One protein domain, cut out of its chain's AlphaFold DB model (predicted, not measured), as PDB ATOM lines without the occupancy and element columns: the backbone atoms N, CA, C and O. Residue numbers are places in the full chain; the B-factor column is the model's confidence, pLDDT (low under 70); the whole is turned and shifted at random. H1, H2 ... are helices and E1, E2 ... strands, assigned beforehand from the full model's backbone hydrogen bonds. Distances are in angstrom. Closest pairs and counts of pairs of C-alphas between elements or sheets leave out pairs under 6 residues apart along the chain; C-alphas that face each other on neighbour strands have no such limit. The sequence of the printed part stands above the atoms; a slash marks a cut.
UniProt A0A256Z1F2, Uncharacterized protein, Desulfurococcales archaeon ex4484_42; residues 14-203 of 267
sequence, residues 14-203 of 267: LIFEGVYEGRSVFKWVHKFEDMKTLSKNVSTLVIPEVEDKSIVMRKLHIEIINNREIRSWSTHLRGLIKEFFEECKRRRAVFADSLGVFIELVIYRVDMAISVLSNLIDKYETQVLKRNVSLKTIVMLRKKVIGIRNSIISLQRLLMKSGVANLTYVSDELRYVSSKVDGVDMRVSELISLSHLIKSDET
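What this domain is: This is residues 14 to 203 of the 267 residues of an uncharacterized protein of Desulfurococcales archaeon ex4484_42 (UniProt A0A256Z1F2). Three long helices, H2, H3 and H4, form an up-and-down bundle that makes the long axis, and strands E3 and E4 of a curled, twisted sheet pack on H2 and H3, on the side away from H4. The short hairpin E1 and E2 lies at one end of the bundle, helix H1 is on the opposite face of the sheet, and the last residues of H4 make the other end. The printed part has 190 residues with five named strands and then four named helices along the chain; the sheet, in the order E2, E1, E5, E4, E3, is antiparallel, and the class is mixed, helices and strands. The whole is only just loose, close to compact, with a radius of gyration of the C-alphas of 19.8 A, and only just elongated, spanning 72 by 36 by 29 A.

How they stand to each other: E1, residues 14 to 20, and E2, residues 23 to 26, form a hairpin, with N 23 and O 20 within hydrogen-bond range at 2.9 A. The pairing of E1 is staggered: residues 16 to 20 pair with E2, and residues 14 to 15 pair with E5, residues 69 to 73, where N 14 and O 72 are 3.0 A apart. E3, residues 43 to 51, E4, residues 54 to 65, and E5 are a meander, each strand the antiparallel neighbour of the one before, with N 45 and O 60 at 2.8 A and N 71 and O 63 at 2.8 A. H1, residues 78 to 91, is on the sheet, on the opposite face from H2, residues 95 to 129. H1 touches residues 98 to 105 of H2 alone, at a steep tilt of 49 degrees, opposite ways; the closest C-alphas, of Phe 84 and Phe 102, are 6.2 A apart. H2 is the hub, and its height over the sheet is 8.8 A. H3, residues 135 to 162, is on the same face, at a height of 8.3 A; the closest C-alphas of E3 and H3, of Val 46 and Ser 151, are 4.5 A apart. H2 and H3 touch at a shallow tilt of 14 degrees, opposite ways, closest at the C-alphas of Val 110 and Ile 148, 6.5 A. H4, residues 168 to 203, is not on the sheet; it touches H3 at a shallow tilt of 16 degrees, opposite ways, closest at the C-alphas of Val 145 and Asp 185, 6.3 A. It touches H2 too, the same way, closest at the C-alphas of Val 128 and Ser 195, 6.1 A. Every O i to N i+4 pair is within hydrogen-bond range in H1, H3 and H4, and 29 of 31 are in H2.

Where its parts are: E1 begins at C-alpha 14, (123.415, 106.642, 182.151). From first to last C-alpha E3 is 24.6 A, E4 34.7 A, H2 51.7 A, H3 41.1 A and H4 52.6 A long. H4 ends at C-alpha 203, (176.014, 128.727, 188.392).

The domain as a whole: The C-alphas of Glu 21 and Thr 203, the two farthest apart, are 73.2 A apart. The printed part has no cut. The link from E2 to E3, residues 27 to 42, is long; the others are tight. The mean pLDDT of the printed part is 78.9, and residues 14 to 41, 66 to 69, 93 to 96 and 163 to 168 are under 70.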
ATOM      1  N   LEU A  14     124.497 106.475 181.182       39.50
ATOM      2  CA  LEU A  14     123.415 106.642 182.151       39.50
ATOM      3  C   LEU A  14     122.523 107.857 181.866       39.50
ATOM      4  O   LEU A  14     122.924 109.020 181.944       39.50
ATOM      5  N   ILE A  15     121.270 107.546 181.545       41.97
ATOM      6  CA  ILE A  15     120.219 108.492 181.181       41.97
ATOM      7  C   ILE A  15     119.299 108.655 182.398       41.97
ATOM      8  O   ILE A  15     118.576 107.731 182.761       41.97
ATOM      9  N   PHE A  16     119.320 109.824 183.041       44.59
ATOM     10  CA  PHE A  16     118.231 110.229 183.933       44.59
ATOM     11  C   PHE A  16     116.987 110.446 183.070       44.59
ATOM     12  O   PHE A  16     117.062 111.243 182.146       44.59
ATOM     13  N   GLU A  17     115.862 109.789 183.352       37.25
ATOM     14  CA  GLU A  17     114.641 109.877 182.529       37.25
ATOM     15  C   GLU A  17     113.539 110.679 183.251       37.25
ATOM     16  O   GLU A  17     112.372 110.298 183.316       37.25
ATOM     17  N   GLY A  18     113.932 111.827 183.809       37.56
ATOM     18  CA  GLY A  18     113.017 112.849 184.302       37.56
ATOM     19  C   GLY A  18     112.434 112.651 185.706       37.56
ATOM     20  O   GLY A  18     112.753 111.733 186.464       37.56
ATOM     21  N   VAL A  19     111.544 113.583 186.049       36.09
ATOM     22  CA  VAL A  19     110.684 113.527 187.236       36.09
ATOM     23  C   VAL A  19     109.309 113.034 186.792       36.09
ATOM     24  O   VAL A  19     108.639 113.711 186.011       36.09
ATOM     25  N   TYR A  20     108.874 111.882 187.300       34.62
ATOM     26  CA  TYR A  20     107.531 111.340 187.077       34.62
ATOM     27  C   TYR A  20     106.706 111.561 188.351       34.62
ATOM     28  O   TYR A  20     107.146 111.194 189.437       34.62
ATOM     29  N   GLU A  21     105.548 112.220 188.239       27.89
ATOM     30  CA  GLU A  21     104.639 112.503 189.372       27.89
ATOM     31  C   GLU A  21     105.321 113.140 190.607       27.89
ATOM     32  O   GLU A  21     105.044 112.799 191.755       27.89
ATOM     33  N   GLY A  22     106.264 114.062 190.382       32.94
ATOM     34  CA  GLY A  22     106.998 114.729 191.466       32.94
ATOM     35  C   GLY A  22     108.065 113.863 192.151       32.94
ATOM     36  O   GLY A  22     108.614 114.275 193.170       32.94
ATOM     37  N   ARG A  23     108.392 112.683 191.604       34.09
ATOM     38  CA  ARG A  23     109.482 111.814 192.073       34.09
ATOM     39  C   ARG A  23     110.542 111.620 190.991       34.09
ATOM     40  O   ARG A  23     110.234 111.415 189.820       34.09
ATOM     41  N   SER A  24     111.803 111.669 191.399       40.69
ATOM     42  CA  SER A  24     112.964 111.464 190.529       40.69
ATOM     43  C   SER A  24     113.067 109.986 190.133       40.69
ATOM     44  O   SER A  24     113.214 109.129 191.007       40.69
ATOM     45  N   VAL A  25     112.961 109.679 188.835       41.53
ATOM     46  CA  VAL A  25     113.015 108.300 188.323       41.53
ATOM     47  C   VAL A  25     114.385 108.040 187.705       41.53
ATOM     48  O   VAL A  25     114.797 108.680 186.739       41.53
ATOM     49  N   PHE A  26     115.106 107.079 188.278       48.59
ATOM     50  CA  PHE A  26     116.475 106.748 187.894       48.59
ATOM     51  C   PHE A  26     116.522 105.401 187.173       48.59
ATOM     52  O   PHE A  26     115.983 104.412 187.672       48.59
ATOM     53  N   LYS A  27     117.190 105.347 186.016       43.56
ATOM     54  CA  LYS A  27     117.275 104.143 185.185       43.56
ATOM     55  C   LYS A  27     118.687 103.976 184.624       43.56
ATOM     56  O   LYS A  27     119.251 104.901 184.048       43.56
ATOM     57  N   TRP A  28     119.261 102.788 184.787       42.78
ATOM     58  CA  TRP A  28     120.492 102.411 184.089       42.78
ATOM     59  C   TRP A  28     120.130 102.033 182.647       42.78
ATOM     60  O   TRP A  28     119.192 101.263 182.435       42.78
ATOM     61  N   VAL A  29     120.836 102.590 181.656       43.34
ATOM     62  CA  VAL A  29     120.554 102.370 180.225       43.34
ATOM     63  C   VAL A  29     121.845 101.988 179.512       43.34
ATOM     64  O   VAL A  29     122.806 102.749 179.507       43.34
ATOM     65  N   HIS A  30     121.878 100.793 178.922       40.03
ATOM     66  CA  HIS A  30     123.131 100.143 178.522       40.03
ATOM     67  C   HIS A  30     123.581 100.371 177.066       40.03
ATOM     68  O   HIS A  30     124.657  99.902 176.710       40.03
ATOM     69  N   LYS A  31     122.842 101.128 176.240       42.50
ATOM     70  CA  LYS A  31     123.283 101.508 174.882       42.50
ATOM     71  C   LYS A  31     122.895 102.935 174.521       42.50
ATOM     72  O   LYS A  31     121.870 103.448 174.963       42.50
ATOM     73  N   PHE A  32     123.689 103.506 173.625       43.72
ATOM     74  CA  PHE A  32     123.389 104.710 172.868       43.72
ATOM     75  C   PHE A  32     123.694 104.410 171.392       43.72
ATOM     76  O   PHE A  32     124.818 104.024 171.069       43.72
ATOM     77  N   GLU A  33     122.708 104.533 170.506       35.91
ATOM     78  CA  GLU A  33     122.921 104.443 169.055       35.91
ATOM     79  C   GLU A  33     123.152 105.851 168.482       35.91
ATOM     80  O   GLU A  33     122.498 106.806 168.888       35.91
ATOM     81  N   ASP A  34     124.129 105.959 167.576       36.59
ATOM     82  CA  ASP A  34     124.614 107.177 166.910       36.59
ATOM     83  C   ASP A  34     125.062 108.368 167.796       36.59
ATOM     84  O   ASP A  34     124.307 109.271 168.147       36.59
ATOM     85  N   MET A  35     126.388 108.523 167.951       39.66
ATOM     86  CA  MET A  35     127.011 109.807 168.341       39.66
ATOM     87  C   MET A  35     126.727 110.961 167.350       39.66
ATOM     88  O   MET A  35     127.073 112.110 167.632       39.66
ATOM     89  N   LYS A  36     126.121 110.684 166.187       39.00
ATOM     90  CA  LYS A  36     125.814 111.672 165.139       39.00
ATOM     91  C   LYS A  36     124.678 112.636 165.497       39.00
ATOM     92  O   LYS A  36     124.538 113.653 164.822       39.00
ATOM     93  N   THR A  37     123.899 112.358 166.544       42.91
ATOM     94  CA  THR A  37     122.788 113.209 167.015       42.91
ATOM     95  C   THR A  37     122.992 113.759 168.429       42.91
ATOM     96  O   THR A  37     122.032 114.178 169.075       42.91
ATOM     97  N   LEU A  38     124.244 113.854 168.903       47.53
ATOM     98  CA  LEU A  38     124.567 114.695 170.061       47.53
ATOM     99  C   LEU A  38     124.101 116.131 169.778       47.53
ATOM    100  O   LEU A  38     124.562 116.762 168.821       47.53
ATOM    101  N   SER A  39     123.186 116.661 170.597       52.19
ATOM    102  CA  SER A  39     122.724 118.036 170.410       52.19
ATOM    103  C   SER A  39     123.876 119.019 170.657       52.19
ATOM    104  O   SER A  39     124.850 118.720 171.355       52.19
ATOM    105  N   LYS A  40     123.760 120.250 170.147       58.28
ATOM    106  CA  LYS A  40     124.765 121.306 170.383       58.28
ATOM    107  C   LYS A  40     124.949 121.675 171.872       58.28
ATOM    108  O   LYS A  40     125.851 122.448 172.190       58.28
ATOM    109  N   ASN A  41     124.132 121.139 172.786       67.81
ATOM    110  CA  ASN A  41     124.102 121.538 174.194       67.81
ATOM    111  C   ASN A  41     124.976 120.692 175.134       67.81
ATOM    112  O   ASN A  41     125.179 121.107 176.282       67.81
ATOM    113  N   VAL A  42     125.562 119.586 174.658       77.81
ATOM    114  CA  VAL A  42     126.466 118.732 175.451       77.81
ATOM    115  C   VAL A  42     127.583 119.555 176.102       77.81
ATOM    116  O   VAL A  42     128.247 120.387 175.478       77.81
ATOM    117  N   SER A  43     127.797 119.323 177.392       83.50
ATOM    118  CA  SER A  43     128.820 119.975 178.204       83.50
ATOM    119  C   SER A  43     129.805 118.927 178.701       83.50
ATOM    120  O   SER A  43     129.418 117.923 179.290       83.50
ATOM    121  N   THR A  44     131.095 119.140 178.442       86.94
ATOM    122  CA  THR A  44     132.151 118.237 178.918       86.94
ATOM    123  C   THR A  44     132.751 118.805 180.192       86.94
ATOM    124  O   THR A  44     133.394 119.857 180.159       86.94
ATOM    125  N   LEU A  45     132.545 118.102 181.299       89.25
ATOM    126  CA  LEU A  45     133.210 118.359 182.562       89.25
ATOM    127  C   LEU A  45     134.564 117.658 182.612       89.25
ATOM    128  O   LEU A  45     134.732 116.544 182.107       89.25
ATOM    129  N   VAL A  46     135.513 118.312 183.272       92.06
ATOM    130  CA  VAL A  46     136.734 117.674 183.766       92.06
ATOM    131  C   VAL A  46     136.517 117.412 185.249       92.06
ATOM    132  O   VAL A  46     136.010 118.280 185.956       92.06
ATOM    133  N   ILE A  47     136.842 116.209 185.712       93.44
ATOM    134  CA  ILE A  47     136.664 115.803 187.108       93.44
ATOM    135  C   ILE A  47     137.974 115.176 187.588       93.44
ATOM    136  O   ILE A  47     138.478 114.263 186.926       93.44
ATOM    137  N   PRO A  48     138.558 115.660 188.699       95.62
ATOM    138  CA  PRO A  48     139.723 115.028 189.286       95.62
ATOM    139  C   PRO A  48     139.287 113.804 190.099       95.62
ATOM    140  O   PRO A  48     138.398 113.898 190.943       95.62
ATOM    141  N   GLU A  49     139.940 112.670 189.883       93.12
ATOM    142  CA  GLU A  49     139.893 111.525 190.793       93.12
ATOM    143  C   GLU A  49     141.250 111.346 191.472       93.12
ATOM    144  O   GLU A  49     142.302 111.579 190.868       93.12
ATOM    145  N   VAL A  50     141.217 110.966 192.749       92.12
ATOM    146  CA  VAL A  50     142.407 110.686 193.554       92.12
ATOM    147  C   VAL A  50     142.615 109.177 193.594       92.12
ATOM    148  O   VAL A  50     141.859 108.457 194.238       92.12
ATOM    149  N   GLU A  51     143.661 108.713 192.915       88.88
ATOM    150  CA  GLU A  51     144.065 107.305 192.819       88.88
ATOM    151  C   GLU A  51     145.485 107.193 193.398       88.88
ATOM    152  O   GLU A  51     146.395 107.849 192.890       88.88
ATOM    153  N   ASP A  52     145.690 106.441 194.486       85.56
ATOM    154  CA  ASP A  52     146.999 106.203 195.134       85.56
ATOM    155  C   ASP A  52     147.866 107.457 195.381       85.56
ATOM    156  O   ASP A  52     149.060 107.507 195.075       85.56
ATOM    157  N   LYS A  53     147.263 108.516 195.946       80.19
ATOM    158  CA  LYS A  53     147.899 109.842 196.167       80.19
ATOM    159  C   LYS A  53     148.370 110.526 194.870       80.19
ATOM    160  O   LYS A  53     149.114 111.510 194.903       80.19
ATOM    161  N   SER A  54     147.933 110.030 193.720       86.38
ATOM    162  CA  SER A  54     148.006 110.697 192.428       86.38
ATOM    163  C   SER A  54     146.665 111.374 192.112       86.38
ATOM    164  O   SER A  54     145.710 111.282 192.879       86.38
ATOM    165  N   ILE A  55     146.616 112.123 191.009       92.81
ATOM    166  CA  ILE A  55     145.403 112.819 190.568       92.81
ATOM    167  C   ILE A  55     145.271 112.559 189.078       92.81
ATOM    168  O   ILE A  55     146.185 112.905 188.317       92.81
ATOM    169  N   VAL A  56     144.148 111.971 188.685       92.62
ATOM    170  CA  VAL A  56     143.814 111.630 187.304       92.62
ATOM    171  C   VAL A  56     142.632 112.490 186.870       92.62
ATOM    172  O   VAL A  56     141.621 112.571 187.559       92.62
ATOM    173  N   MET A  57     142.760 113.166 185.730       92.75
ATOM    174  CA  MET A  57     141.681 113.987 185.177       92.75
ATOM    175  C   MET A  57     140.810 113.118 184.273       92.75
ATOM    176  O   MET A  57     141.232 112.740 183.178       92.75
ATOM    177  N   ARG A  58     139.596 112.799 184.722       91.12
ATOM    178  CA  ARG A  58     138.589 112.087 183.927       91.12
ATOM    179  C   ARG A  58     137.647 113.086 183.252       91.12
ATOM    180  O   ARG A  58     137.506 114.229 183.688       91.12
ATOM    181  N   LYS A  59     136.993 112.651 182.174       86.56
ATOM    182  CA  LYS A  59     135.926 113.410 181.505       86.56
ATOM    183  C   LYS A  59     134.569 112.823 181.872       86.56
ATOM    184  O   LYS A  59     134.398 111.603 181.833       86.56
ATOM    185  N   LEU A  60     133.618 113.699 182.179       85.31
ATOM    186  CA  LEU A  60     132.195 113.381 182.249       85.31
ATOM    187  C   LEU A  60     131.483 114.258 181.232       85.31
ATOM    188  O   LEU A  60     131.618 115.480 181.261       85.31
ATOM    189  N   HIS A  61     130.729 113.650 180.334       83.44
ATOM    190  CA  HIS A  61     129.850 114.395 179.449       83.44
ATOM    191  C   HIS A  61     128.470 114.473 180.096       83.44
ATOM    192  O   HIS A  61     127.988 113.469 180.619       83.44
ATOM    193  N   ILE A  62     127.872 115.664 180.093       79.44
ATOM    194  CA  ILE A  62     126.526 115.930 180.601       79.44
ATOM    195  C   ILE A  62     125.728 116.679 179.535       79.44
ATOM    196  O   ILE A  62     126.192 117.676 178.981       79.44
ATOM    197  N   GLU A  63     124.502 116.235 179.289       78.75
ATOM    198  CA  GLU A  63     123.506 116.941 178.487       78.75
ATOM    199  C   GLU A  63     122.281 117.238 179.356       78.75
ATOM    200  O   GLU A  63     121.724 116.337 179.980       78.75
ATOM    201  N   ILE A  64     121.870 118.508 179.403       74.12
ATOM    202  CA  ILE A  64     120.648 118.939 180.087       74.12
ATOM    203  C   ILE A  64     119.588 119.201 179.019       74.12
ATOM    204  O   ILE A  64     119.805 120.030 178.132       74.12
ATOM    205  N   ILE A  65     118.449 118.515 179.108       72.88
ATOM    206  CA  ILE A  65     117.340 118.650 178.154       72.88
ATOM    207  C   ILE A  65     116.152 119.301 178.867       72.88
ATOM    208  O   ILE A  65     115.673 118.811 179.893       72.88
ATOM    209  N   ASN A  66     115.694 120.435 178.326       68.31
ATOM    210  CA  ASN A  66     114.492 121.176 178.737       68.31
ATOM    211  C   ASN A  66     114.361 121.463 180.252       68.31
ATOM    212  O   ASN A  66     113.243 121.553 180.756       68.31
ATOM    213  N   ASN A  67     115.479 121.565 180.987       65.69
ATOM    214  CA  ASN A  67     115.523 121.649 182.457       65.69
ATOM    215  C   ASN A  67     114.637 120.606 183.170       65.69
ATOM    216  O   ASN A  67     114.038 120.873 184.213       65.69
ATOM    217  N   ARG A  68     114.538 119.409 182.579       63.22
ATOM    218  CA  ARG A  68     113.794 118.266 183.122       63.22
ATOM    219  C   ARG A  68     114.550 116.949 183.028       63.22
ATOM    220  O   ARG A  68     114.159 116.012 183.712       63.22
ATOM    221  N   GLU A  69     115.612 116.865 182.227       68.44
ATOM    222  CA  GLU A  69     116.392 115.643 182.010       68.44
ATOM    223  C   GLU A  69     117.913 115.910 182.085       68.44
ATOM    224  O   GLU A  69     118.361 116.957 181.612       68.44
ATOM    225  N   ILE A  70     118.705 114.990 182.664       70.94
ATOM    226  CA  ILE A  70     120.181 115.080 182.776       70.94
ATOM    227  C   ILE A  70     120.832 113.778 182.282       70.94
ATOM    228  O   ILE A  70     120.986 112.811 183.028       70.94
ATOM    229  N   ARG A  71     121.271 113.734 181.026       73.19
ATOM    230  CA  ARG A  71     122.010 112.573 180.502       73.19
ATOM    231  C   ARG A  71     123.478 112.698 180.866       73.19
ATOM    232  O   ARG A  71     124.039 113.782 180.733       73.19
ATOM    233  N   SER A  72     124.112 111.609 181.300       73.94
ATOM    234  CA  SER A  72     125.534 111.613 181.653       73.94
ATOM    235  C   SER A  72     126.263 110.355 181.181       73.94
ATOM    236  O   SER A  72     125.704 109.258 181.187       73.94
ATOM    237  N   TRP A  73     127.518 110.496 180.752       74.12
ATOM    238  CA  TRP A  73     128.336 109.346 180.363       74.12
ATOM    239  C   TRP A  73     129.834 109.572 180.572       74.12
ATOM    240  O   TRP A  73     130.374 110.663 180.355       74.12
ATOM    241  N   SER A  74     130.513 108.514 181.018       73.44
ATOM    242  CA  SER A  74     131.957 108.464 181.241       73.44
ATOM    243  C   SER A  74     132.431 107.015 181.277       73.44
ATOM    244  O   SER A  74     131.765 106.159 181.850       73.44
ATOM    245  N   THR A  75     133.624 106.753 180.747       72.62
ATOM    246  CA  THR A  75     134.266 105.430 180.778       72.62
ATOM    247  C   THR A  75     134.847 105.049 182.144       72.62
ATOM    248  O   THR A  75     135.216 103.895 182.338       72.62
ATOM    249  N   HIS A  76     134.975 105.998 183.081       74.94
ATOM    250  CA  HIS A  76     135.697 105.778 184.347       74.94
ATOM    251  C   HIS A  76     134.931 106.227 185.600       74.94
ATOM    252  O   HIS A  76     135.090 105.626 186.656       74.94
ATOM    253  N   LEU A  77     134.033 107.214 185.499       79.88
ATOM    254  CA  LEU A  77     133.403 107.860 186.661       79.88
ATOM    255  C   LEU A  77     132.189 107.108 187.249       79.88
ATOM    256  O   LEU A  77     131.294 107.718 187.836       79.88
ATOM    257  N   ARG A  78     132.141 105.772 187.131       74.44
ATOM    258  CA  ARG A  78     131.013 104.956 187.631       74.44
ATOM    259  C   ARG A  78     130.808 105.102 189.145       74.44
ATOM    260  O   ARG A  78     129.671 105.036 189.605       74.44
ATOM    261  N   GLY A  79     131.885 105.316 189.908       78.31
ATOM    262  CA  GLY A  79     131.832 105.558 191.354       78.31
ATOM    263  C   GLY A  79     131.092 106.852 191.704       78.31
ATOM    264  O   GLY A  79     130.092 106.802 192.417       78.31
ATOM    265  N   LEU A  80     131.521 107.982 191.126       83.62
ATOM    266  CA  LEU A  80     130.855 109.288 191.262       83.62
ATOM    267  C   LEU A  80     129.370 109.214 190.890       83.62
ATOM    268  O   LEU A  80     128.523 109.726 191.612       83.62
ATOM    269  N   ILE A  81     129.053 108.573 189.764       79.81
ATOM    270  CA  ILE A  81     127.676 108.493 189.266       79.81
ATOM    271  C   ILE A  81     126.792 107.669 190.224       79.81
ATOM    272  O   ILE A  81     125.654 108.051 190.483       79.81
ATOM    273  N   LYS A  82     127.304 106.577 190.812       78.94
ATOM    274  CA  LYS A  82     126.583 105.805 191.844       78.94
ATOM    275  C   LYS A  82     126.359 106.606 193.130       78.94
ATOM    276  O   LYS A  82     125.243 106.620 193.640       78.94
ATOM    277  N   GLU A  83     127.401 107.267 193.630       83.38
ATOM    278  CA  GLU A  83     127.340 108.120 194.825       83.38
ATOM    279  C   GLU A  83     126.299 109.236 194.659       83.38
ATOM    280  O   GLU A  83     125.453 109.440 195.528       83.38
ATOM    281  N   PHE A  84     126.287 109.876 193.488       84.31
ATOM    282  CA  PHE A  84     125.297 110.876 193.106       84.31
ATOM    283  C   PHE A  84     123.848 110.366 193.190       84.31
ATOM    284  O   PHE A  84     122.977 111.084 193.691       84.31
ATOM    285  N   PHE A  85     123.576 109.130 192.754       73.06
ATOM    286  CA  PHE A  85     122.225 108.565 192.832       73.06
ATOM    287  C   PHE A  85     121.780 108.237 194.247       73.06
ATOM    288  O   PHE A  85     120.650 108.575 194.606       73.06
ATOM    289  N   GLU A  86     122.637 107.612 195.054       77.62
ATOM    290  CA  GLU A  86     122.284 107.339 196.447       77.62
ATOM    291  C   GLU A  86     122.085 108.645 197.227       77.62
ATOM    292  O   GLU A  86     121.119 108.750 197.978       77.62
ATOM    293  N   GLU A  87     122.885 109.686 196.975       78.62
ATOM    294  CA  GLU A  87     122.727 110.983 197.639       78.62
ATOM    295  C   GLU A  87     121.452 111.728 197.194       78.62
ATOM    296  O   GLU A  87     120.705 112.232 198.038       78.62
ATOM    297  N   CYS A  88     121.111 111.717 195.897       77.25
ATOM    298  CA  CYS A  88     119.835 112.261 195.412       77.25
ATOM    299  C   CYS A  88     118.624 111.526 196.005       77.25
ATOM    300  O   CYS A  88     117.650 112.156 196.427       77.25
ATOM    301  N   LYS A  89     118.684 110.193 196.066       74.94
ATOM    302  CA  LYS A  89     117.640 109.338 196.644       74.94
ATOM    303  C   LYS A  89     117.504 109.559 198.153       74.94
ATOM    304  O   LYS A  89     116.381 109.680 198.643       74.94
ATOM    305  N   ARG A  90     118.626 109.686 198.872       79.00
ATOM    306  CA  ARG A  90     118.690 109.983 200.313       79.00
ATOM    307  C   ARG A  90     118.071 111.340 200.641       79.00
ATOM    308  O   ARG A  90     117.282 111.432 201.578       79.00
ATOM    309  N   ARG A  91     118.386 112.376 199.854       76.00
ATOM    310  CA  ARG A  91     117.849 113.740 200.024       76.00
ATOM    311  C   ARG A  91     116.436 113.938 199.456       76.00
ATOM    312  O   ARG A  91     115.852 114.987 199.690       76.00
ATOM    313  N   ARG A  92     115.886 112.959 198.719       71.62
ATOM    314  CA  ARG A  92     114.654 113.097 197.904       71.62
ATOM    315  C   ARG A  92     114.721 114.294 196.938       71.62
ATOM    316  O   ARG A  92     113.722 114.970 196.713       71.62
ATOM    317  N   ALA A  93     115.909 114.540 196.386       66.19
ATOM    318  CA  ALA A  93     116.232 115.699 195.560       66.19
ATOM    319  C   ALA A  93     115.343 115.788 194.308       66.19
ATOM    320  O   ALA A  93     115.249 114.822 193.539       66.19
ATOM    321  N   VAL A  94     114.736 116.956 194.080       67.00
ATOM    322  CA  VAL A  94     114.038 117.300 192.832       67.00
ATOM    323  C   VAL A  94     115.089 117.682 191.774       67.00
ATOM    324  O   VAL A  94     116.271 117.838 192.077       67.00
ATOM    325  N   PHE A  95     114.691 117.832 190.507       63.72
ATOM    326  CA  PHE A  95     115.598 118.181 189.403       63.72
ATOM    327  C   PHE A  95     116.544 119.359 189.723       63.72
ATOM    328  O   PHE A  95     117.747 119.253 189.487       63.72
ATOM    329  N   ALA A  96     116.027 120.453 190.295       64.25
ATOM    330  CA  ALA A  96     116.834 121.625 190.648       64.25
ATOM    331  C   ALA A  96     117.895 121.303 191.720       64.25
ATOM    332  O   ALA A  96     119.059 121.670 191.562       64.25
ATOM    333  N   ASP A  97     117.512 120.549 192.752       70.12
ATOM    334  CA  ASP A  97     118.402 120.133 193.842       70.12
ATOM    335  C   ASP A  97     119.468 119.143 193.355       70.12
ATOM    336  O   ASP A  97     120.598 119.149 193.840       70.12
ATOM    337  N   SER A  98     119.134 118.308 192.364       76.00
ATOM    338  CA  SER A  98     120.047 117.297 191.821       76.00
ATOM    339  C   SER A  98     121.306 117.914 191.198       76.00
ATOM    340  O   SER A  98     122.398 117.378 191.360       76.00
ATOM    341  N   LEU A  99     121.210 119.093 190.571       77.19
ATOM    342  CA  LEU A  99     122.401 119.803 190.092       77.19
ATOM    343  C   LEU A  99     123.264 120.329 191.249       77.19
ATOM    344  O   LEU A  99     124.488 120.282 191.143       77.19
ATOM    345  N   GLY A 100     122.653 120.760 192.358       79.19
ATOM    346  CA  GLY A 100     123.368 121.131 193.585       79.19
ATOM    347  C   GLY A 100     124.144 119.949 194.168       79.19
ATOM    348  O   GLY A 100     125.364 120.021 194.287       79.19
ATOM    349  N   VAL A 101     123.465 118.817 194.397       82.38
ATOM    350  CA  VAL A 101     124.080 117.568 194.894       82.38
ATOM    351  C   VAL A 101     125.231 117.108 193.997       82.38
ATOM    352  O   VAL A 101     126.284 116.702 194.489       82.38
ATOM    353  N   PHE A 102     125.067 117.185 192.674       85.19
ATOM    354  CA  PHE A 102     126.144 116.844 191.748       85.19
ATOM    355  C   PHE A 102     127.359 117.771 191.916       85.19
ATOM    356  O   PHE A 102     128.497 117.299 191.943       85.19
ATOM    357  N   ILE A 103     127.137 119.082 192.041       86.81
ATOM    358  CA  ILE A 103     128.220 120.061 192.184       86.81
ATOM    359  C   ILE A 103     128.939 119.899 193.529       86.81
ATOM    360  O   ILE A 103     130.167 119.878 193.517       86.81
ATOM    361  N   GLU A 104     128.223 119.675 194.637       88.31
ATOM    362  CA  GLU A 104     128.811 119.336 195.947       88.31
ATOM    363  C   GLU A 104     129.789 118.146 195.834       88.31
ATOM    364  O   GLU A 104     130.934 118.220 196.285       88.31
ATOM    365  N   LEU A 105     129.387 117.066 195.150       90.38
ATOM    366  CA  LEU A 105     130.210 115.858 194.978       90.38
ATOM    367  C   LEU A 105     131.450 116.057 194.092       90.38
ATOM    368  O   LEU A 105     132.453 115.350 194.269       90.38
ATOM    369  N   VAL A 106     131.413 116.994 193.137       92.06
ATOM    370  CA  VAL A 106     132.598 117.365 192.342       92.06
ATOM    371  C   VAL A 106     133.478 118.361 193.100       92.06
ATOM    372  O   VAL A 106     134.701 118.245 193.036       92.06
ATOM    373  N   ILE A 107     132.894 119.283 193.869       92.56
ATOM    374  CA  ILE A 107     133.610 120.192 194.774       92.56
ATOM    375  C   ILE A 107     134.414 119.399 195.808       92.56
ATOM    376  O   ILE A 107     135.611 119.642 195.954       92.56
ATOM    377  N   TYR A 108     133.811 118.389 196.438       93.81
ATOM    378  CA  TYR A 108     134.503 117.495 197.368       93.81
ATOM    379  C   TYR A 108     135.721 116.811 196.720       93.81
ATOM    380  O   TYR A 108     136.821 116.807 197.275       93.81
ATOM    381  N   ARG A 109     135.569 116.302 195.490       94.69
ATOM    382  CA  ARG A 109     136.674 115.704 194.715       94.69
ATOM    383  C   ARG A 109     137.770 116.707 194.366       94.69
ATOM    384  O   ARG A 109     138.952 116.361 194.399       94.69
ATOM    385  N   VAL A 110     137.395 117.943 194.048       95.56
ATOM    386  CA  VAL A 110     138.342 119.037 193.822       95.56
ATOM    387  C   VAL A 110     139.117 119.358 195.105       95.56
ATOM    388  O   VAL A 110     140.338 119.466 195.034       95.56
ATOM    389  N   ASP A 111     138.467 119.434 196.268       95.31
ATOM    390  CA  ASP A 111     139.137 119.728 197.545       95.31
ATOM    391  C   ASP A 111     140.088 118.600 197.991       95.31
ATOM    392  O   ASP A 111     141.214 118.849 198.435       95.31
ATOM    393  N   MET A 112     139.701 117.344 197.750       95.00
ATOM    394  CA  MET A 112     140.578 116.180 197.915       95.00
ATOM    395  C   MET A 112     141.800 116.247 196.985       95.00
ATOM    396  O   MET A 112     142.930 115.999 197.413       95.00
ATOM    397  N   ALA A 113     141.612 116.634 195.719       96.25
ATOM    398  CA  ALA A 113     142.708 116.799 194.765       96.25
ATOM    399  C   ALA A 113     143.632 117.982 195.120       96.25
ATOM    400  O   ALA A 113     144.853 117.865 194.996       96.25
ATOM    401  N   ILE A 114     143.080 119.092 195.622       96.38
ATOM    402  CA  ILE A 114     143.829 120.229 196.184       96.38
ATOM    403  C   ILE A 114     144.690 119.760 197.361       96.38
ATOM    404  O   ILE A 114     145.894 120.008 197.374       96.38
ATOM    405  N   SER A 115     144.112 119.003 198.296       95.94
ATOM    406  CA  SER A 115     144.821 118.458 199.458       95.94
ATOM    407  C   SER A 115     145.984 117.541 199.056       95.94
ATOM    408  O   SER A 115     147.075 117.624 199.623       95.94
ATOM    409  N   VAL A 116     145.803 116.705 198.028       95.81
ATOM    410  CA  VAL A 116     146.887 115.882 197.463       95.81
ATOM    411  C   VAL A 116     147.972 116.743 196.805       95.81
ATOM    412  O   VAL A 116     149.156 116.445 196.973       95.81
ATOM    413  N   LEU A 117     147.617 117.821 196.093       95.12
ATOM    414  CA  LEU A 117     148.612 118.743 195.534       95.12
ATOM    415  C   LEU A 117     149.411 119.472 196.612       95.12
ATOM    416  O   LEU A 117     150.628 119.535 196.473       95.12
ATOM    417  N   SER A 118     148.773 119.964 197.676       95.62
ATOM    418  CA  SER A 118     149.464 120.625 198.791       95.62
ATOM    419  C   SER A 118     150.534 119.713 199.398       95.62
ATOM    420  O   SER A 118     151.708 120.071 199.385       95.62
ATOM    421  N   ASN A 119     150.168 118.478 199.762       94.62
ATOM    422  CA  ASN A 119     151.111 117.482 200.287       94.62
ATOM    423  C   ASN A 119     152.266 117.163 199.314       94.62
ATOM    424  O   ASN A 119     153.395 116.889 199.729       94.62
ATOM    425  N   LEU A 120     152.002 117.165 198.001       93.69
ATOM    426  CA  LEU A 120     153.053 116.996 196.996       93.69
ATOM    427  C   LEU A 120     153.975 118.222 196.937       93.69
ATOM    428  O   LEU A 120     155.187 118.040 196.839       93.69
ATOM    429  N   ILE A 121     153.438 119.441 197.013       94.00
ATOM    430  CA  ILE A 121     154.220 120.685 197.026       94.00
ATOM    431  C   ILE A 121     155.149 120.719 198.241       94.00
ATOM    432  O   ILE A 121     156.348 120.885 198.041       94.00
ATOM    433  N   ASP A 122     154.647 120.442 199.448       93.75
ATOM    434  CA  ASP A 122     155.444 120.417 200.690       93.75
ATOM    435  C   ASP A 122     156.634 119.433 200.581       93.75
ATOM    436  O   ASP A 122     157.779 119.714 200.967       93.75
ATOM    437  N   LYS A 123     156.386 118.266 199.966       91.94
ATOM    438  CA  LYS A 123     157.422 117.270 199.659       91.94
ATOM    439  C   LYS A 123     158.463 117.810 198.674       91.94
ATOM    440  O   LYS A 123     159.659 117.605 198.893       91.94
ATOM    441  N   TYR A 124     158.043 118.455 197.586       92.00
ATOM    442  CA  TYR A 124     158.977 118.981 196.587       92.00
ATOM    443  C   TYR A 124     159.735 120.215 197.071       92.00
ATOM    444  O   TYR A 124     160.900 120.349 196.719       92.00
ATOM    445  N   GLU A 125     159.149 121.056 197.918       91.19
ATOM    446  CA  GLU A 125     159.822 122.173 198.589       91.19
ATOM    447  C   GLU A 125     161.024 121.669 199.405       91.19
ATOM    448  O   GLU A 125     162.166 122.071 199.166       91.19
ATOM    449  N   THR A 126     160.801 120.651 200.242       90.38
ATOM    450  CA  THR A 126     161.869 119.967 200.993       90.38
ATOM    451  C   THR A 126     162.954 119.377 200.077       90.38
ATOM    452  O   THR A 126     164.140 119.392 200.415       90.38
ATOM    453  N   GLN A 127     162.581 118.833 198.915       88.75
ATOM    454  CA  GLN A 127     163.542 118.269 197.960       88.75
ATOM    455  C   GLN A 127     164.295 119.348 197.156       88.75
ATOM    456  O   GLN A 127     165.469 119.145 196.837       88.75
ATOM    457  N   VAL A 128     163.661 120.486 196.846       88.38
ATOM    458  CA  VAL A 128     164.278 121.647 196.178       88.38
ATOM    459  C   VAL A 128     165.354 122.246 197.080       88.38
ATOM    460  O   VAL A 128     166.476 122.437 196.619       88.38
ATOM    461  N   LEU A 129     165.073 122.418 198.377       85.31
ATOM    462  CA  LEU A 129     166.070 122.838 199.374       85.31
ATOM    463  C   LEU A 129     167.263 121.867 199.460       85.31
ATOM    464  O   LEU A 129     168.407 122.293 199.606       85.31
ATOM    465  N   LYS A 130     167.018 120.560 199.293       86.00
ATOM    466  CA  LYS A 130     168.056 119.514 199.199       86.00
ATOM    467  C   LYS A 130     168.724 119.409 197.816       86.00
ATOM    468  O   LYS A 130     169.460 118.454 197.586       86.00
ATOM    469  N   ARG A 131     168.469 120.355 196.900       82.69
ATOM    470  CA  ARG A 131     169.033 120.422 195.533       82.69
ATOM    471  C   ARG A 131     168.758 119.167 194.679       82.69
ATOM    472  O   ARG A 131     169.488 118.874 193.740       82.69
ATOM    473  N   ASN A 132     167.685 118.428 194.980       75.81
ATOM    474  CA  ASN A 132     167.417 117.089 194.434       75.81
ATOM    475  C   ASN A 132     166.085 117.010 193.651       75.81
ATOM    476  O   ASN A 132     165.319 116.058 193.796       75.81
ATOM    477  N   VAL A 133     165.761 118.040 192.853       74.12
ATOM    478  CA  VAL A 133     164.509 118.107 192.066       74.12
ATOM    479  C   VAL A 133     164.758 118.541 190.627       74.12
ATOM    480  O   VAL A 133     165.424 119.537 190.349       74.12
ATOM    481  N   SER A 134     164.127 117.827 189.696       79.81
ATOM    482  CA  SER A 134     164.026 118.250 188.302       79.81
ATOM    483  C   SER A 134     162.872 119.237 188.107       79.81
ATOM    484  O   SER A 134     161.732 118.944 188.470       79.81
ATOM    485  N   LEU A 135     163.138 120.357 187.424       84.00
ATOM    486  CA  LEU A 135     162.112 121.316 186.978       84.00
ATOM    487  C   LEU A 135     160.958 120.627 186.226       84.00
ATOM    488  O   LEU A 135     159.807 121.040 186.349       84.00
ATOM    489  N   LYS A 136     161.242 119.535 185.496       87.38
ATOM    490  CA  LYS A 136     160.237 118.727 184.782       87.38
ATOM    491  C   LYS A 136     159.125 118.240 185.718       87.38
ATOM    492  O   LYS A 136     157.960 118.245 185.329       87.38
ATOM    493  N   THR A 137     159.470 117.866 186.948       87.12
ATOM    494  CA  THR A 137     158.525 117.368 187.954       87.12
ATOM    495  C   THR A 137     157.638 118.487 188.504       87.12
ATOM    496  O   THR A 137     156.429 118.304 188.639       87.12
ATOM    497  N   ILE A 138     158.199 119.680 188.729       88.56
ATOM    498  CA  ILE A 138     157.434 120.855 189.181       88.56
ATOM    499  C   ILE A 138     156.473 121.327 188.069       88.56
ATOM    500  O   ILE A 138     155.300 121.600 188.322       88.56
ATOM    501  N   VAL A 139     156.907 121.304 186.804       89.00
ATOM    502  CA  VAL A 139     156.033 121.579 185.644       89.00
ATOM    503  C   VAL A 139     154.897 120.549 185.524       89.00
ATOM    504  O   VAL A 139     153.780 120.907 185.145       89.00
ATOM    505  N   MET A 140     155.126 119.280 185.887       90.88
ATOM    506  CA  MET A 140     154.057 118.273 185.958       90.88
ATOM    507  C   MET A 140     153.025 118.573 187.059       90.88
ATOM    508  O   MET A 140     151.839 118.330 186.830       90.88
ATOM    509  N   LEU A 141     153.418 119.150 188.204       92.44
ATOM    510  CA  LEU A 141     152.453 119.650 189.199       92.44
ATOM    511  C   LEU A 141     151.600 120.777 188.623       92.44
ATOM    512  O   LEU A 141     150.378 120.729 188.744       92.44
ATOM    513  N   ARG A 142     152.211 121.745 187.927       94.69
ATOM    514  CA  ARG A 142     151.461 122.855 187.320       94.69
ATOM    515  C   ARG A 142     150.401 122.367 186.330       94.69
ATOM    516  O   ARG A 142     149.280 122.868 186.327       94.69
ATOM    517  N   LYS A 143     150.700 121.322 185.548       93.75
ATOM    518  CA  LYS A 143     149.704 120.668 184.678       93.75
ATOM    519  C   LYS A 143     148.528 120.065 185.460       93.75
ATOM    520  O   LYS A 143     147.398 120.139 184.982       93.75
ATOM    521  N   LYS A 144     148.759 119.512 186.658       94.69
ATOM    522  CA  LYS A 144     147.680 119.030 187.540       94.69
ATOM    523  C   LYS A 144     146.835 120.183 188.092       94.69
ATOM    524  O   LYS A 144     145.615 120.086 188.023       94.69
ATOM    525  N   VAL A 145     147.453 121.283 188.542       96.38
ATOM    526  CA  VAL A 145     146.741 122.509 188.974       96.38
ATOM    527  C   VAL A 145     145.814 123.022 187.867       96.38
ATOM    528  O   VAL A 145     144.628 123.233 188.106       96.38
ATOM    529  N   ILE A 146     146.320 123.134 186.634       95.50
ATOM    530  CA  ILE A 146     145.530 123.542 185.459       95.50
ATOM    531  C   ILE A 146     144.356 122.579 185.211       95.50
ATOM    532  O   ILE A 146     143.259 123.021 184.877       95.50
ATOM    533  N   GLY A 147     144.554 121.271 185.404       95.12
ATOM    534  CA  GLY A 147     143.477 120.282 185.332       95.12
ATOM    535  C   GLY A 147     142.363 120.542 186.351       95.12
ATOM    536  O   GLY A 147     141.200 120.569 185.962       95.12
ATOM    537  N   ILE A 148     142.707 120.827 187.613       96.25
ATOM    538  CA  ILE A 148     141.723 121.180 188.652       96.25
ATOM    539  C   ILE A 148     141.018 122.508 188.321       96.25
ATOM    540  O   ILE A 148     139.792 122.587 188.388       96.25
ATOM    541  N   ARG A 149     141.765 123.536 187.892       96.19
ATOM    542  CA  ARG A 149     141.204 124.825 187.447       96.19
ATOM    543  C   ARG A 149     140.179 124.623 186.319       96.19
ATOM    544  O   ARG A 149     139.088 125.188 186.361       96.19
ATOM    545  N   ASN A 150     140.488 123.761 185.348       94.56
ATOM    546  CA  ASN A 150     139.575 123.406 184.258       94.56
ATOM    547  C   ASN A 150     138.307 122.685 184.741       94.56
ATOM    548  O   ASN A 150     137.245 122.895 184.151       94.56
ATOM    549  N   SER A 151     138.390 121.888 185.810       94.31
ATOM    550  CA  SER A 151     137.226 121.266 186.453       94.31
ATOM    551  C   SER A 151     136.258 122.330 186.979       94.31
ATOM    552  O   SER A 151     135.092 122.338 186.581       94.31
ATOM    553  N   ILE A 152     136.755 123.306 187.747       93.19
ATOM    554  CA  ILE A 152     135.960 124.435 188.274       93.19
ATOM    555  C   ILE A 152     135.334 125.250 187.130       93.19
ATOM    556  O   ILE A 152     134.123 125.470 187.116       93.19
ATOM    557  N   ILE A 153     136.123 125.614 186.112       92.19
ATOM    558  CA  ILE A 153     135.639 126.352 184.929       92.19
ATOM    559  C   ILE A 153     134.584 125.542 184.147       92.19
ATOM    560  O   ILE A 153     133.721 126.106 183.469       92.19
ATOM    561  N   SER A 154     134.633 124.206 184.188       91.56
ATOM    562  CA  SER A 154     133.608 123.362 183.564       91.56
ATOM    563  C   SER A 154     132.295 123.335 184.361       91.56
ATOM    564  O   SER A 154     131.235 123.448 183.746       91.56
ATOM    565  N   LEU A 155     132.352 123.324 185.699       89.44
ATOM    566  CA  LEU A 155     131.173 123.448 186.571       89.44
ATOM    567  C   LEU A 155     130.507 124.825 186.446       89.44
ATOM    568  O   LEU A 155     129.295 124.904 186.256       89.44
ATOM    569  N   GLN A 156     131.292 125.908 186.458       87.50
ATOM    570  CA  GLN A 156     130.789 127.273 186.248       87.50
ATOM    571  C   GLN A 156     130.048 127.403 184.906       87.50
ATOM    572  O   GLN A 156     128.963 127.979 184.840       87.50
ATOM    573  N   ARG A 157     130.585 126.807 183.830       86.56
ATOM    574  CA  ARG A 157     129.913 126.769 182.518       86.56
ATOM    575  C   ARG A 157     128.634 125.931 182.519       86.56
ATOM    576  O   ARG A 157     127.691 126.307 181.826       86.56
ATOM    577  N   LEU A 158     128.582 124.831 183.272       84.56
ATOM    578  CA  LEU A 158     127.365 124.028 183.416       84.56
ATOM    579  C   LEU A 158     126.260 124.813 184.138       84.56
ATOM    580  O   LEU A 158     125.133 124.837 183.653       84.56
ATOM    581  N   LEU A 159     126.594 125.507 185.232       81.25
ATOM    582  CA  LEU A 159     125.665 126.373 185.970       81.25
ATOM    583  C   LEU A 159     125.098 127.504 185.109       81.25
ATOM    584  O   LEU A 159     123.887 127.708 185.080       81.25
ATOM    585  N   MET A 160     125.953 128.214 184.366       80.75
ATOM    586  CA  MET A 160     125.490 129.275 183.461       80.75
ATOM    587  C   MET A 160     124.527 128.740 182.392       80.75
ATOM    588  O   MET A 160     123.534 129.391 182.083       80.75
ATOM    589  N   LYS A 161     124.787 127.542 181.845       77.88
ATOM    590  CA  LYS A 161     123.903 126.898 180.860       77.88
ATOM    591  C   LYS A 161     122.589 126.383 181.450       77.88
ATOM    592  O   LYS A 161     121.590 126.377 180.742       77.88
ATOM    593  N   SER A 162     122.586 125.906 182.696       72.56
ATOM    594  CA  SER A 162     121.397 125.297 183.308       72.56
ATOM    595  C   SER A 162     120.338 126.320 183.726       72.56
ATOM    596  O   SER A 162     119.211 125.941 184.034       72.56
ATOM    597  N   GLY A 163     120.680 127.610 183.780       65.81
ATOM    598  CA  GLY A 163     119.791 128.656 184.294       65.81
ATOM    599  C   GLY A 163     119.574 128.593 185.812       65.81
ATOM    600  O   GLY A 163     118.854 129.425 186.356       65.81
ATOM    601  N   VAL A 164     120.234 127.670 186.526       62.59
ATOM    602  CA  VAL A 164     120.165 127.515 187.995       62.59
ATOM    603  C   VAL A 164     121.088 128.537 188.695       62.59
ATOM    604  O   VAL A 164     121.690 128.281 189.732       62.59
ATOM    605  N   ALA A 165     121.206 129.737 188.120       53.22
ATOM    606  CA  ALA A 165     122.092 130.804 188.588       53.22
ATOM    607  C   ALA A 165     121.684 131.403 189.952       53.22
ATOM    608  O   ALA A 165     122.469 132.126 190.554       53.22
ATOM    609  N   ASN A 166     120.485 131.078 190.454       52.59
ATOM    610  CA  ASN A 166     119.952 131.565 191.732       52.59
ATOM    611  C   ASN A 166     120.402 130.771 192.976       52.59
ATOM    612  O   ASN A 166     119.991 131.108 194.084       52.59
ATOM    613  N   LEU A 167     121.242 129.739 192.841       63.09
ATOM    614  CA  LEU A 167     121.864 129.084 193.999       63.09
ATOM    615  C   LEU A 167     123.130 129.841 194.430       63.09
ATOM    616  O   LEU A 167     124.249 129.392 194.174       63.09
ATOM    617  N   THR A 168     122.947 130.980 195.111       69.62
ATOM    618  CA  THR A 168     124.033 131.817 195.663       69.62
ATOM    619  C   THR A 168     125.069 130.977 196.414       69.62
ATOM    620  O   THR A 168     126.261 131.095 196.139       69.62
ATOM    621  N   TYR A 169     124.595 130.041 197.246       75.12
ATOM    622  CA  TYR A 169     125.397 129.059 197.980       75.12
ATOM    623  C   TYR A 169     126.431 128.337 197.098       75.12
ATOM    624  O   TYR A 169     127.631 128.451 197.330       75.12
ATOM    625  N   VAL A 170     125.984 127.688 196.018       77.38
ATOM    626  CA  VAL A 170     126.856 126.937 195.096       77.38
ATOM    627  C   VAL A 170     127.845 127.871 194.381       77.38
ATOM    628  O   VAL A 170     128.979 127.490 194.079       77.38
ATOM    629  N   SER A 171     127.443 129.120 194.118       81.75
ATOM    630  CA  SER A 171     128.333 130.127 193.530       81.75
ATOM    631  C   SER A 171     129.462 130.542 194.484       81.75
ATOM    632  O   SER A 171     130.598 130.742 194.042       81.75
ATOM    633  N   ASP A 172     129.174 130.614 195.786       86.69
ATOM    634  CA  ASP A 172     130.137 130.971 196.826       86.69
ATOM    635  C   ASP A 172     131.093 129.808 197.123       86.69
ATOM    636  O   ASP A 172     132.301 130.029 197.216       86.69
ATOM    637  N   GLU A 173     130.598 128.565 197.151       87.62
ATOM    638  CA  GLU A 173     131.441 127.368 197.249       87.62
ATOM    639  C   GLU A 173     132.417 127.262 196.068       87.62
ATOM    640  O   GLU A 173     133.619 127.083 196.267       87.62
ATOM    641  N   LEU A 174     131.946 127.447 194.827       88.50
ATOM    642  CA  LEU A 174     132.826 127.450 193.653       88.50
ATOM    643  C   LEU A 174     133.850 128.593 193.691       88.50
ATOM    644  O   LEU A 174     134.982 128.402 193.240       88.50
ATOM    645  N   ARG A 175     133.493 129.764 194.235       90.00
ATOM    646  CA  ARG A 175     134.433 130.883 194.419       90.00
ATOM    647  C   ARG A 175     135.493 130.551 195.473       90.00
ATOM    648  O   ARG A 175     136.675 130.798 195.235       90.00
ATOM    649  N   TYR A 176     135.094 129.948 196.590       92.44
ATOM    650  CA  TYR A 176     135.985 129.503 197.666       92.44
ATOM    651  C   TYR A 176     136.958 128.406 197.207       92.44
ATOM    652  O   TYR A 176     138.154 128.447 197.489       92.44
ATOM    653  N   VAL A 177     136.471 127.441 196.430       94.38
ATOM    654  CA  VAL A 177     137.312 126.378 195.872       94.38
ATOM    655  C   VAL A 177     138.232 126.922 194.770       94.38
ATOM    656  O   VAL A 177     139.380 126.490 194.668       94.38
ATOM    657  N   SER A 178     137.789 127.919 193.992       95.19
ATOM    658  CA  SER A 178     138.661 128.622 193.039       95.19
ATOM    659  C   SER A 178     139.825 129.313 193.745       95.19
ATOM    660  O   SER A 178     140.966 129.106 193.339       95.19
ATOM    661  N   SER A 179     139.578 130.057 194.830       96.56
ATOM    662  CA  SER A 179     140.657 130.752 195.549       96.56
ATOM    663  C   SER A 179     141.647 129.783 196.210       96.56
ATOM    664  O   SER A 179     142.848 130.056 196.220       96.56
ATOM    665  N   LYS A 180     141.194 128.601 196.661       97.00
ATOM    666  CA  LYS A 180     142.095 127.502 197.058       97.00
ATOM    667  C   LYS A 180     142.998 127.045 195.900       97.00
ATOM    668  O   LYS A 180     144.197 126.871 196.108       97.00
ATOM    669  N   VAL A 181     142.462 126.865 194.686       96.69
ATOM    670  CA  VAL A 181     143.271 126.502 193.500       96.69
ATOM    671  C   VAL A 181     144.260 127.604 193.130       96.69
ATOM    672  O   VAL A 181     145.406 127.291 192.809       96.69
ATOM    673  N   ASP A 182     143.857 128.873 193.211       96.62
ATOM    674  CA  ASP A 182     144.745 130.018 192.983       96.62
ATOM    675  C   ASP A 182     145.911 130.039 193.986       96.62
ATOM    676  O   ASP A 182     147.064 130.195 193.583       96.62
ATOM    677  N   GLY A 183     145.644 129.762 195.269       96.94
ATOM    678  CA  GLY A 183     146.685 129.595 196.287       96.94
ATOM    679  C   GLY A 183     147.670 128.462 195.966       96.94
ATOM    680  O   GLY A 183     148.881 128.637 196.093       96.94
ATOM    681  N   VAL A 184     147.186 127.314 195.480       96.75
ATOM    682  CA  VAL A 184     148.055 126.199 195.053       96.75
ATOM    683  C   VAL A 184     148.882 126.557 193.806       96.75
ATOM    684  O   VAL A 184     150.061 126.207 193.743       96.75
ATOM    685  N   ASP A 185     148.321 127.271 192.824       96.88
ATOM    686  CA  ASP A 185     149.045 127.743 191.623       96.88
ATOM    687  C   ASP A 185     150.150 128.754 191.985       96.88
ATOM    688  O   ASP A 185     151.253 128.709 191.425       96.88
ATOM    689  N   MET A 186     149.890 129.617 192.976       96.81
ATOM    690  CA  MET A 186     150.882 130.539 193.533       96.81
ATOM    691  C   MET A 186     152.034 129.771 194.192       96.81
ATOM    692  O   MET A 186     153.179 129.954 193.783       96.81
ATOM    693  N   ARG A 187     151.743 128.810 195.081       96.75
ATOM    694  CA  ARG A 187     152.768 127.956 195.718       96.75
ATOM    695  C   ARG A 187     153.598 127.148 194.712       96.75
ATOM    696  O   ARG A 187     154.808 126.996 194.874       96.75
ATOM    697  N   VAL A 188     152.992 126.653 193.627       95.62
ATOM    698  CA  VAL A 188     153.746 126.003 192.534       95.62
ATOM    699  C   VAL A 188     154.645 127.006 191.799       95.62
ATOM    700  O   VAL A 188     155.756 126.654 191.406       95.62
ATOM    701  N   SER A 189     154.204 128.252 191.623       95.00
ATOM    702  CA  SER A 189     154.990 129.314 190.975       95.00
ATOM    703  C   SER A 189     156.160 129.792 191.848       95.00
ATOM    704  O   SER A 189     157.263 130.007 191.336       95.00
ATOM    705  N   GLU A 190     155.965 129.866 193.165       94.25
ATOM    706  CA  GLU A 190     157.022 130.082 194.162       94.25
ATOM    707  C   GLU A 190     158.056 128.950 194.105       94.25
ATOM    708  O   GLU A 190     159.249 129.211 193.962       94.25
ATOM    709  N   LEU A 191     157.613 127.688 194.090       93.69
ATOM    710  CA  LEU A 191     158.491 126.517 194.004       93.69
ATOM    711  C   LEU A 191     159.326 126.475 192.706       93.69
ATOM    712  O   LEU A 191     160.501 126.100 192.734       93.69
ATOM    713  N   ILE A 192     158.752 126.896 191.570       92.94
ATOM    714  CA  ILE A 192     159.498 127.098 190.311       92.94
ATOM    715  C   ILE A 192     160.579 128.169 190.510       92.94
ATOM    716  O   ILE A 192     161.739 127.946 190.159       92.94
ATOM    717  N   SER A 193     160.216 129.303 191.108       92.50
ATOM    718  CA  SER A 193     161.118 130.438 191.343       92.50
ATOM    719  C   SER A 193     162.281 130.062 192.269       92.50
ATOM    720  O   SER A 193     163.438 130.294 191.923       92.50
ATOM    721  N   LEU A 194     162.004 129.373 193.381       91.38
ATOM    722  CA  LEU A 194     163.014 128.826 194.296       91.38
ATOM    723  C   LEU A 194     163.974 127.860 193.582       91.38
ATOM    724  O   LEU A 194     165.188 127.943 193.766       91.38
ATOM    725  N   SER A 195     163.458 126.984 192.711       90.62
ATOM    726  CA  SER A 195     164.299 126.077 191.921       90.62
ATOM    727  C   SER A 195     165.220 126.824 190.944       90.62
ATOM    728  O   SER A 195     166.375 126.429 190.770       90.62
ATOM    729  N   HIS A 196     164.760 127.928 190.345       89.94
ATOM    730  CA  HIS A 196     165.608 128.790 189.514       89.94
ATOM    731  C   HIS A 196     166.669 129.545 190.327       89.94
ATOM    732  O   HIS A 196     167.819 129.606 189.890       89.94
ATOM    733  N   LEU A 197     166.327 130.061 191.512       90.25
ATOM    734  CA  LEU A 197     167.277 130.740 192.401       90.25
ATOM    735  C   LEU A 197     168.420 129.808 192.830       90.25
ATOM    736  O   LEU A 197     169.585 130.186 192.726       90.25
ATOM    737  N   ILE A 198     168.111 128.567 193.218       89.31
ATOM    738  CA  ILE A 198     169.123 127.567 193.600       89.31
ATOM    739  C   ILE A 198     170.054 127.223 192.425       89.31
ATOM    740  O   ILE A 198     171.270 127.165 192.598       89.31
ATOM    741  N   LYS A 199     169.520 127.069 191.207       87.69
ATOM    742  CA  LYS A 199     170.348 126.848 190.006       87.69
ATOM    743  C   LYS A 199     171.217 128.055 189.646       87.69
ATOM    744  O   LYS A 199     172.326 127.890 189.133       87.69
ATOM    745  N   SER A 200     170.723 129.266 189.897       89.19
ATOM    746  CA  SER A 200     171.504 130.491 189.722       89.19
ATOM    747  C   SER A 200     172.654 130.552 190.732       89.19
ATOM    748  O   SER A 200     173.782 130.816 190.330       89.19
ATOM    749  N   ASP A 201     172.416 130.204 192.001       89.88
ATOM    750  CA  ASP A 201     173.464 130.073 193.024       89.88
ATOM    751  C   ASP A 201     174.549 129.054 192.626       89.88
ATOM    752  O   ASP A 201     175.737 129.372 192.661       89.88
ATOM    753  N   GLU A 202     174.166 127.872 192.134       88.38
ATOM    754  CA  GLU A 202     175.112 126.867 191.612       88.38
ATOM    755  C   GLU A 202     175.967 127.407 190.469       88.38
ATOM    756  O   GLU A 202     177.192 127.265 190.475       88.38
ATOM    757  N   THR A 203     175.327 128.086 189.517       89.75
ATOM    758  CA  THR A 203     176.014 128.727 188.392       89.75
ATOM    759  C   THR A 203     176.976 129.810 188.890       89.75
ATOM    760  O   THR A 203     178.126 129.855 188.457       89.75
TER     761      THR A 203